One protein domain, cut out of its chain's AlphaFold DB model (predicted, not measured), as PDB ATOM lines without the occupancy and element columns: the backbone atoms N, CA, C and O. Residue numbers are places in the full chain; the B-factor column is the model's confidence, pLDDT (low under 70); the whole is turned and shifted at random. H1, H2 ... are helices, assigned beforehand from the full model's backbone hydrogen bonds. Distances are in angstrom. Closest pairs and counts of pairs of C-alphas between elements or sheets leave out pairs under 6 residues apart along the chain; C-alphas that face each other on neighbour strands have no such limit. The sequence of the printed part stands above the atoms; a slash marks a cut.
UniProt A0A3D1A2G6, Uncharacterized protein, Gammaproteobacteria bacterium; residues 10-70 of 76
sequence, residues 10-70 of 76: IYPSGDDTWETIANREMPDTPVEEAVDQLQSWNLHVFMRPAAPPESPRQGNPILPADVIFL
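AT A GLANCE: This is residues 10 to 70 of the 76 residues of an uncharacterized protein of Gammaproteobacteria bacterium (UniProt A0A3D1A2G6). The model has little regular structure: H1 and H2 pack crosswise in one half, short H3 follows, and the long unnamed stretch 47 to 70 loops away to Glu 54 and folds back. The 61 printed residues hold H1, H2, H3 in that order and no named strand; the class is all helix, with 23 residues in named elements. It is compact, radius of gyration of the C-alphas 11.1 A, yet elongated, 34 by 19 by 18 A.

HOW THE PARTS SIT: H1, residues 18 to 25, touches H2, residues 31 to 41, about perpendicular at 81 degrees; their closest C-alphas, Ala 22 and Ala 34, are 5.5 A apart. H2 and H3, residues 43 to 46, only just touch, with 3 pairs of C-alphas within 8 A, and only at the corner; the closest C-alphas, Gln 39 and Phe 46, are 5.5 A apart. H1 and H3 are apart. Every O i to N i+4 pair is within hydrogen-bond range in H1 and H2; H3 is too short for one.

IN THESE COORDINATES: H1 begins at C-alpha 18 (38.463, -28.672, 36.779) and spans 10.4 A. H2 spans 15.1 A. H3 spans 4.8 A, ending at C-alpha 46 (41.877, -24.846, 44.541).

THE WHOLE: The C-alphas farthest apart, Asp 28 and Glu 54, are 34.4 A apart. Both links are tight. The printed part has no cut, and no printed residue is under 70 in pLDDT.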
ATOM      1  N   ILE A  10      37.891 -39.028  43.446       97.94
ATOM      2  CA  ILE A  10      38.762 -39.560  42.392       97.94
ATOM      3  C   ILE A  10      40.225 -39.172  42.627       97.94
ATOM      4  O   ILE A  10      40.523 -38.269  43.416       97.94
ATOM      5  N   TYR A  11      41.108 -39.821  41.873       97.56
ATOM      6  CA  TYR A  11      42.470 -39.361  41.624       97.56
ATOM      7  C   TYR A  11      42.531 -38.751  40.217       97.56
ATOM      8  O   TYR A  11      42.119 -39.425  39.265       97.56
ATOM      9  N   PRO A  12      42.991 -37.499  40.058       96.38
ATOM     10  CA  PRO A  12      43.104 -36.865  38.750       96.38
ATOM     11  C   PRO A  12      44.110 -37.568  37.838       96.38
ATOM     12  O   PRO A  12      45.132 -38.095  38.280       96.38
ATOM     13  N   SER A  13      43.852 -37.504  36.538       93.81
ATOM     14  CA  SER A  13      44.840 -37.827  35.509       93.81
ATOM     15  C   SER A  13      45.889 -36.713  35.381       93.81
ATOM     16  O   SER A  13      45.693 -35.601  35.869       93.81
ATOM     17  N   GLY A  14      47.006 -37.002  34.699       88.44
ATOM     18  CA  GLY A  14      48.123 -36.065  34.476       88.44
ATOM     19  C   GLY A  14      47.705 -34.674  33.995       88.44
ATOM     20  O   GLY A  14      48.203 -33.668  34.500       88.44
ATOM     21  N   ASP A  15      46.752 -34.662  33.066       89.94
ATOM     22  CA  ASP A  15      46.316 -33.476  32.333       89.94
ATOM     23  C   ASP A  15      44.914 -33.006  32.754       89.94
ATOM     24  O   ASP A  15      44.321 -32.162  32.087       89.94
ATOM     25  N   ASP A  16      44.358 -33.561  33.839       95.94
ATOM     26  CA  ASP A  16      43.014 -33.194  34.283       95.94
ATOM     27  C   ASP A  16      42.967 -31.737  34.767       95.94
ATOM     28  O   ASP A  16      43.776 -31.304  35.593       95.94
ATOM     29  N   THR A  17      41.966 -30.999  34.294       96.44
ATOM     30  CA  THR A  17      41.568 -29.679  34.792       96.44
ATOM     31  C   THR A  17      40.237 -29.788  35.535       96.44
ATOM     32  O   THR A  17      39.588 -30.838  35.539       96.44
ATOM     33  N   TRP A  18      39.790 -28.698  36.161       97.44
ATOM     34  CA  TRP A  18      38.463 -28.672  36.779       97.44
ATOM     35  C   TRP A  18      37.360 -28.964  35.758       97.44
ATOM     36  O   TRP A  18      36.444 -29.726  36.049       97.44
ATOM     37  N   GLU A  19      37.477 -28.423  34.546       97.69
ATOM     38  CA  GLU A  19      36.518 -28.600  33.458       97.69
ATOM     39  C   GLU A  19      36.510 -30.037  32.924       97.69
ATOM     40  O   GLU A  19      35.438 -30.584  32.658       97.69
ATOM     41  N   THR A  20      37.676 -30.676  32.757       97.62
ATOM     42  CA  THR A  20      37.718 -32.074  32.288       97.62
ATOM     43  C   THR A  20      37.129 -33.018  33.333       97.62
ATOM     44  O   THR A  20      36.383 -33.931  32.976       97.62
ATOM     45  N   ILE A  21      37.394 -32.767  34.622       98.12
ATOM     46  CA  ILE A  21      36.807 -33.527  35.731       98.12
ATOM     47  C   ILE A  21      35.295 -33.293  35.799       98.12
ATOM     48  O   ILE A  21      34.549 -34.266  35.884       98.12
ATOM     49  N   ALA A  22      34.832 -32.043  35.715       98.31
ATOM     50  CA  ALA A  22      33.411 -31.699  35.735       98.31
ATOM     51  C   ALA A  22      32.634 -32.429  34.631       98.31
ATOM     52  O   ALA A  22      31.662 -33.122  34.918       98.31
ATOM     53  N   ASN A  23      33.115 -32.365  33.387       97.81
ATOM     54  CA  ASN A  23      32.471 -33.041  32.258       97.81
ATOM     55  C   ASN A  23      32.442 -34.572  32.411       97.81
ATOM     56  O   ASN A  23      31.485 -35.215  31.985       97.81
ATOM     57  N   ARG A  24      33.493 -35.166  32.994       97.69
ATOM     58  CA  ARG A  24      33.606 -36.623  33.166       97.69
ATOM     59  C   ARG A  24      32.753 -37.147  34.321       97.69
ATOM     60  O   ARG A  24      32.128 -38.194  34.187       97.69
ATOM     61  N   GLU A  25      32.768 -36.456  35.456       97.94
ATOM     62  CA  GLU A  25      32.234 -36.967  36.724       97.94
ATOM     63  C   GLU A  25      30.868 -36.386  37.104       97.94
ATOM     64  O   GLU A  25      30.159 -36.993  37.911       97.94
ATOM     65  N   MET A  26      30.496 -35.235  36.535       97.31
ATOM     66  CA  MET A  26      29.235 -34.527  36.784       97.31
ATOM     67  C   MET A  26      28.513 -34.178  35.463       97.31
ATOM     68  O   MET A  26      28.158 -33.020  35.251       97.31
ATOM     69  N   PRO A  27      28.270 -35.153  34.558       96.94
ATOM     70  CA  PRO A  27      27.754 -34.883  33.209       96.94
ATOM     71  C   PRO A  27      26.341 -34.280  33.184       96.94
ATOM     72  O   PRO A  27      25.951 -33.667  32.192       96.94
ATOM     73  N   ASP A  28      25.580 -34.442  34.268       97.19
ATOM     74  CA  ASP A  28      24.213 -33.929  34.402       97.19
ATOM     75  C   ASP A  28      24.160 -32.505  34.998       97.19
ATOM     76  O   ASP A  28      23.078 -31.938  35.156       97.19
ATOM     77  N   THR A  29      25.307 -31.918  35.356       97.19
ATOM     78  CA  THR A  29      25.421 -30.561  35.912       97.19
ATOM     79  C   THR A  29      26.068 -29.630  34.880       97.19
ATOM     80  O   THR A  29      27.052 -30.019  34.250       97.19
ATOM     81  N   PRO A  30      25.565 -28.394  34.685       98.06
ATOM     82  CA  PRO A  30      26.232 -27.412  33.833       98.06
ATOM     83  C   PRO A  30      27.702 -27.235  34.229       98.06
ATOM     84  O   PRO A  30      28.009 -27.105  35.411       98.06
ATOM     85  N   VAL A  31      28.611 -27.215  33.247       97.69
ATOM     86  CA  VAL A  31      30.063 -27.273  33.502       97.69
ATOM     87  C   VAL A  31      30.557 -26.169  34.442       97.69
ATOM     88  O   VAL A  31      31.368 -26.444  35.316       97.69
ATOM     89  N   GLU A  32      30.041 -24.948  34.304       97.94
ATOM     90  CA  GLU A  32      30.404 -23.808  35.155       97.94
ATOM     91  C   GLU A  32      29.997 -24.057  36.615       97.94
ATOM     92  O   GLU A  32      30.821 -23.963  37.520       97.94
ATOM     93  N   GLU A  33      28.759 -24.507  36.832       98.44
ATOM     94  CA  GLU A  33      28.245 -24.844  38.160       98.44
ATOM     95  C   GLU A  33      28.996 -26.035  38.780       98.44
ATOM     96  O   GLU A  33      29.300 -26.043  39.972       98.44
ATOM     97  N   ALA A  34      29.330 -27.041  37.971       98.38
ATOM     98  CA  ALA A  34      30.105 -28.196  38.407       98.38
ATOM     99  C   ALA A  34      31.538 -27.802  38.803       98.38
ATOM    100  O   ALA A  34      32.046 -28.278  39.816       98.38
ATOM    101  N   VAL A  35      32.183 -26.910  38.046       98.50
ATOM    102  CA  VAL A  35      33.510 -26.375  38.381       98.50
ATOM    103  C   VAL A  35      33.465 -25.610  39.703       98.50
ATOM    104  O   VAL A  35      34.296 -25.882  40.573       98.50
ATOM    105  N   ASP A  36      32.477 -24.738  39.902       98.44
ATOM    106  CA  ASP A  36      32.303 -23.996  41.156       98.44
ATOM    107  C   ASP A  36      32.114 -24.940  42.354       98.44
ATOM    108  O   ASP A  36      32.737 -24.770  43.410       98.44
ATOM    109  N   GLN A  37      31.298 -25.986  42.189       98.38
ATOM    110  CA  GLN A  37      31.103 -27.021  43.205       98.38
ATOM    111  C   GLN A  37      32.407 -27.765  43.511       98.38
ATOM    112  O   GLN A  37      32.793 -27.878  44.678       98.38
ATOM    113  N   LEU A  38      33.125 -28.228  42.482       98.38
ATOM    114  CA  LEU A  38      34.395 -28.934  42.646       98.38
ATOM    115  C   LEU A  38      35.436 -28.068  43.362       98.38
ATOM    116  O   LEU A  38      36.083 -28.554  44.290       98.38
ATOM    117  N   GLN A  39      35.577 -26.794  42.993       97.81
ATOM    118  CA  GLN A  39      36.510 -25.875  43.647       97.81
ATOM    119  C   GLN A  39      36.127 -25.635  45.114       97.81
ATOM    120  O   GLN A  39      36.978 -25.739  46.002       97.81
ATOM    121  N   SER A  40      34.842 -25.407  45.390       97.56
ATOM    122  CA  SER A  40      34.306 -25.205  46.743       97.56
ATOM    123  C   SER A  40      34.487 -26.432  47.647       97.56
ATOM    124  O   SER A  40      34.827 -26.316  48.826       97.56
ATOM    125  N   TRP A  41      34.326 -27.642  47.112       97.69
ATOM    126  CA  TRP A  41      34.486 -28.885  47.876       97.69
ATOM    127  C   TRP A  41      35.942 -29.318  48.069       97.69
ATOM    128  O   TRP A  41      36.201 -30.198  48.900       97.69
ATOM    129  N   ASN A  42      36.868 -28.718  47.314       97.81
ATOM    130  CA  ASN A  42      38.288 -29.062  47.259       97.81
ATOM    131  C   ASN A  42      39.188 -27.829  47.440       97.81
ATOM    132  O   ASN A  42      40.199 -27.678  46.748       97.81
ATOM    133  N   LEU A  43      38.848 -26.957  48.397       96.81
ATOM    134  CA  LEU A  43      39.599 -25.725  48.683       96.81
ATOM    135  C   LEU A  43      41.103 -25.961  48.902       96.81
ATOM    136  O   LEU A  43      41.908 -25.100  48.559       96.81
ATOM    137  N   HIS A  44      41.502 -27.128  49.425       95.06
ATOM    138  CA  HIS A  44      42.910 -27.497  49.619       95.06
ATOM    139  C   HIS A  44      43.698 -27.614  48.308       95.06
ATOM    140  O   HIS A  44      44.905 -27.375  48.309       95.06
ATOM    141  N   VAL A  45      43.037 -27.967  47.202       96.81
ATOM    142  CA  VAL A  45      43.639 -27.979  45.862       96.81
ATOM    143  C   VAL A  45      43.433 -26.636  45.183       96.81
ATOM    144  O   VAL A  45      44.384 -26.083  44.642       96.81
ATOM    145  N   PHE A  46      42.216 -26.088  45.235       96.50
ATOM    146  CA  PHE A  46      41.877 -24.846  44.541       96.50
ATOM    147  C   PHE A  46      42.727 -23.648  44.994       96.50
ATOM    148  O   PHE A  46      43.195 -22.878  44.162       96.50
ATOM    149  N   MET A  47      42.999 -23.525  46.296       95.44
ATOM    150  CA  MET A  47      43.791 -22.419  46.854       95.44
ATOM    151  C   MET A  47      45.309 -22.606  46.702       95.44
ATOM    152  O   MET A  47      46.086 -21.748  47.130       95.44
ATOM    153  N   ARG A  48      45.762 -23.733  46.143       94.25
ATOM    154  CA  ARG A  48      47.189 -24.003  45.950       94.25
ATOM    155  C   ARG A  48      47.746 -23.099  44.843       94.25
ATOM    156  O   ARG A  48      47.076 -22.914  43.828       94.25
ATOM    157  N   PRO A  49      48.987 -22.588  44.969       92.00
ATOM    158  CA  PRO A  49      49.642 -21.900  43.865       92.00
ATOM    159  C   PRO A  49      49.645 -22.768  42.606       92.00
ATOM    160  O   PRO A  49      50.071 -23.927  42.641       92.00
ATOM    161  N   ALA A  50      49.159 -22.204  41.503       88.56
ATOM    162  CA  ALA A  50      49.180 -22.875  40.216       88.56
ATOM    163  C   ALA A  50      50.620 -23.181  39.780       88.56
ATOM    164  O   ALA A  50      51.569 -22.503  40.187       88.56
ATOM    165  N   ALA A  51      50.785 -24.203  38.937       88.75
ATOM    166  CA  ALA A  51      52.104 -24.536  38.422       88.75
ATOM    167  C   ALA A  51      52.696 -23.340  37.643       88.75
ATOM    168  O   ALA A  51      51.953 -22.630  36.949       88.75
ATOM    169  N   PRO A  52      54.016 -23.099  37.764       89.62
ATOM    170  CA  PRO A  52      54.652 -21.909  37.220       89.62
ATOM    171  C   PRO A  52      54.564 -21.863  35.687       89.62
ATOM    172  O   PRO A  52      54.326 -22.899  35.046       89.62
ATOM    173  N   PRO A  53      54.788 -20.675  35.094       88.12
ATOM    174  CA  PRO A  53      54.983 -20.544  33.656       88.12
ATOM    175  C   PRO A  53      56.026 -21.543  33.145       88.12
ATOM    176  O   PRO A  53      56.962 -21.873  33.870       88.12
ATOM    177  N   GLU A  54      55.841 -22.032  31.918       89.62
ATOM    178  CA  GLU A  54      56.720 -23.014  31.252       89.62
ATOM    179  C   GLU A  54      56.668 -24.443  31.824       89.62
ATOM    180  O   GLU A  54      57.316 -25.349  31.297       89.62
ATOM    181  N   SER A  55      55.865 -24.697  32.864       87.50
ATOM    182  CA  SER A  55      55.611 -26.065  33.322       87.50
ATOM    183  C   SER A  55      54.558 -26.772  32.449       87.50
ATOM    184  O   SER A  55      53.635 -26.120  31.957       87.50
ATOM    185  N   PRO A  56      54.602 -28.116  32.325       84.50
ATOM    186  CA  PRO A  56      53.592 -28.878  31.577       84.50
ATOM    187  C   PRO A  56      52.149 -28.687  32.067       84.50
ATOM    188  O   PRO A  56      51.210 -28.987  31.344       84.50
ATOM    189  N   ARG A  57      51.971 -28.194  33.300       86.44
ATOM    190  CA  ARG A  57      50.670 -27.953  33.942       86.44
ATOM    191  C   ARG A  57      50.445 -26.470  34.238       86.44
ATOM    192  O   ARG A  57      49.751 -26.150  35.197       86.44
ATOM    193  N   GLN A  58      51.080 -25.563  33.492       89.44
ATOM    194  CA  GLN A  58      51.004 -24.121  33.736       89.44
ATOM    195  C   GLN A  58      49.561 -23.665  34.001       89.44
ATOM    196  O   GLN A  58      48.655 -23.952  33.224       89.44
ATOM    197  N   GLY A  59      49.353 -22.944  35.105       88.56
ATOM    198  CA  GLY A  59      48.030 -22.437  35.483       88.56
ATOM    199  C   GLY A  59      47.092 -23.474  36.115       88.56
ATOM    200  O   GLY A  59      46.096 -23.084  36.714       88.56
ATOM    201  N   ASN A  60      47.422 -24.766  36.070       92.12
ATOM    202  CA  ASN A  60      46.634 -25.818  36.697       92.12
ATOM    203  C   ASN A  60      47.164 -26.111  38.113       92.12
ATOM    204  O   ASN A  60      48.311 -26.557  38.269       92.12
ATOM    205  N   PRO A  61      46.361 -25.872  39.167       93.69
ATOM    206  CA  PRO A  61      46.778 -26.208  40.512       93.69
ATOM    207  C   PRO A  61      46.780 -27.718  40.740       93.69
ATOM    208  O   PRO A  61      47.555 -28.138  41.586       93.69
ATOM    209  N   ILE A  62      45.995 -28.524  40.011       95.75
ATOM    210  CA  ILE A  62      45.740 -29.956  40.255       95.75
ATOM    211  C   ILE A  62      46.981 -30.822  39.990       95.75
ATOM    212  O   ILE A  62      47.700 -30.649  39.004       95.75
ATOM    213  N   LEU A  63      47.233 -31.772  40.890       94.19
ATOM    214  CA  LEU A  63      48.270 -32.797  40.816       94.19
ATOM    215  C   LEU A  63      47.628 -34.189  40.701       94.19
ATOM    216  O   LEU A  63      46.621 -34.444  41.359       94.19
ATOM    217  N   PRO A  64      48.259 -35.148  39.998       91.56
ATOM    218  CA  PRO A  64      47.752 -36.527  39.924       91.56
ATOM    219  C   PRO A  64      47.673 -37.248  41.278       91.56
ATOM    220  O   PRO A  64      46.948 -38.224  41.431       91.56
ATOM    221  N   ALA A  65      48.441 -36.779  42.266       93.06
ATOM    222  CA  ALA A  65      48.436 -37.314  43.625       93.06
ATOM    223  C   ALA A  65      47.325 -36.721  44.513       93.06
ATOM    224  O   ALA A  65      47.189 -37.136  45.664       93.06
ATOM    225  N   ASP A  66      46.561 -35.739  44.023       96.50
ATOM    226  CA  ASP A  66      45.470 -35.160  44.799       96.50
ATOM    227  C   ASP A  66      44.300 -36.131  44.946       96.50
ATOM    228  O   ASP A  66      44.033 -36.975  44.093       96.50
ATOM    229  N   VAL A  67      43.539 -35.926  46.017       97.06
ATOM    230  CA  VAL A  67      42.186 -36.460  46.160       97.06
ATOM    231  C   VAL A  67      41.210 -35.337  45.835       97.06
ATOM    232  O   VAL A  67      41.232 -34.298  46.503       97.06
ATOM    233  N   ILE A  68      40.357 -35.562  44.833       98.00
ATOM    234  CA  ILE A  68      39.280 -34.642  44.449       98.00
ATOM    235  C   ILE A  68      37.943 -35.256  44.836       98.00
ATOM    236  O   ILE A  68      37.543 -36.295  44.312       98.00
ATOM    237  N   PHE A  69      37.249 -34.614  45.767       98.06
ATOM    238  CA  PHE A  69      35.903 -34.978  46.178       98.06
ATOM    239  C   PHE A  69      34.875 -34.525  45.141       98.06
ATOM    240  O   PHE A  69      34.919 -33.388  44.675       98.06
ATOM    241  N   LEU A  70      33.927 -35.413  44.845       97.75
ATOM    242  CA  LEU A  70      32.834 -35.212  43.885       97.75
ATOM    243  C   LEU A  70      31.480 -34.965  44.565       97.75
ATOM    244  O   LEU A  70      30.439 -34.967  43.922       97.75
TER     245      LEU A  70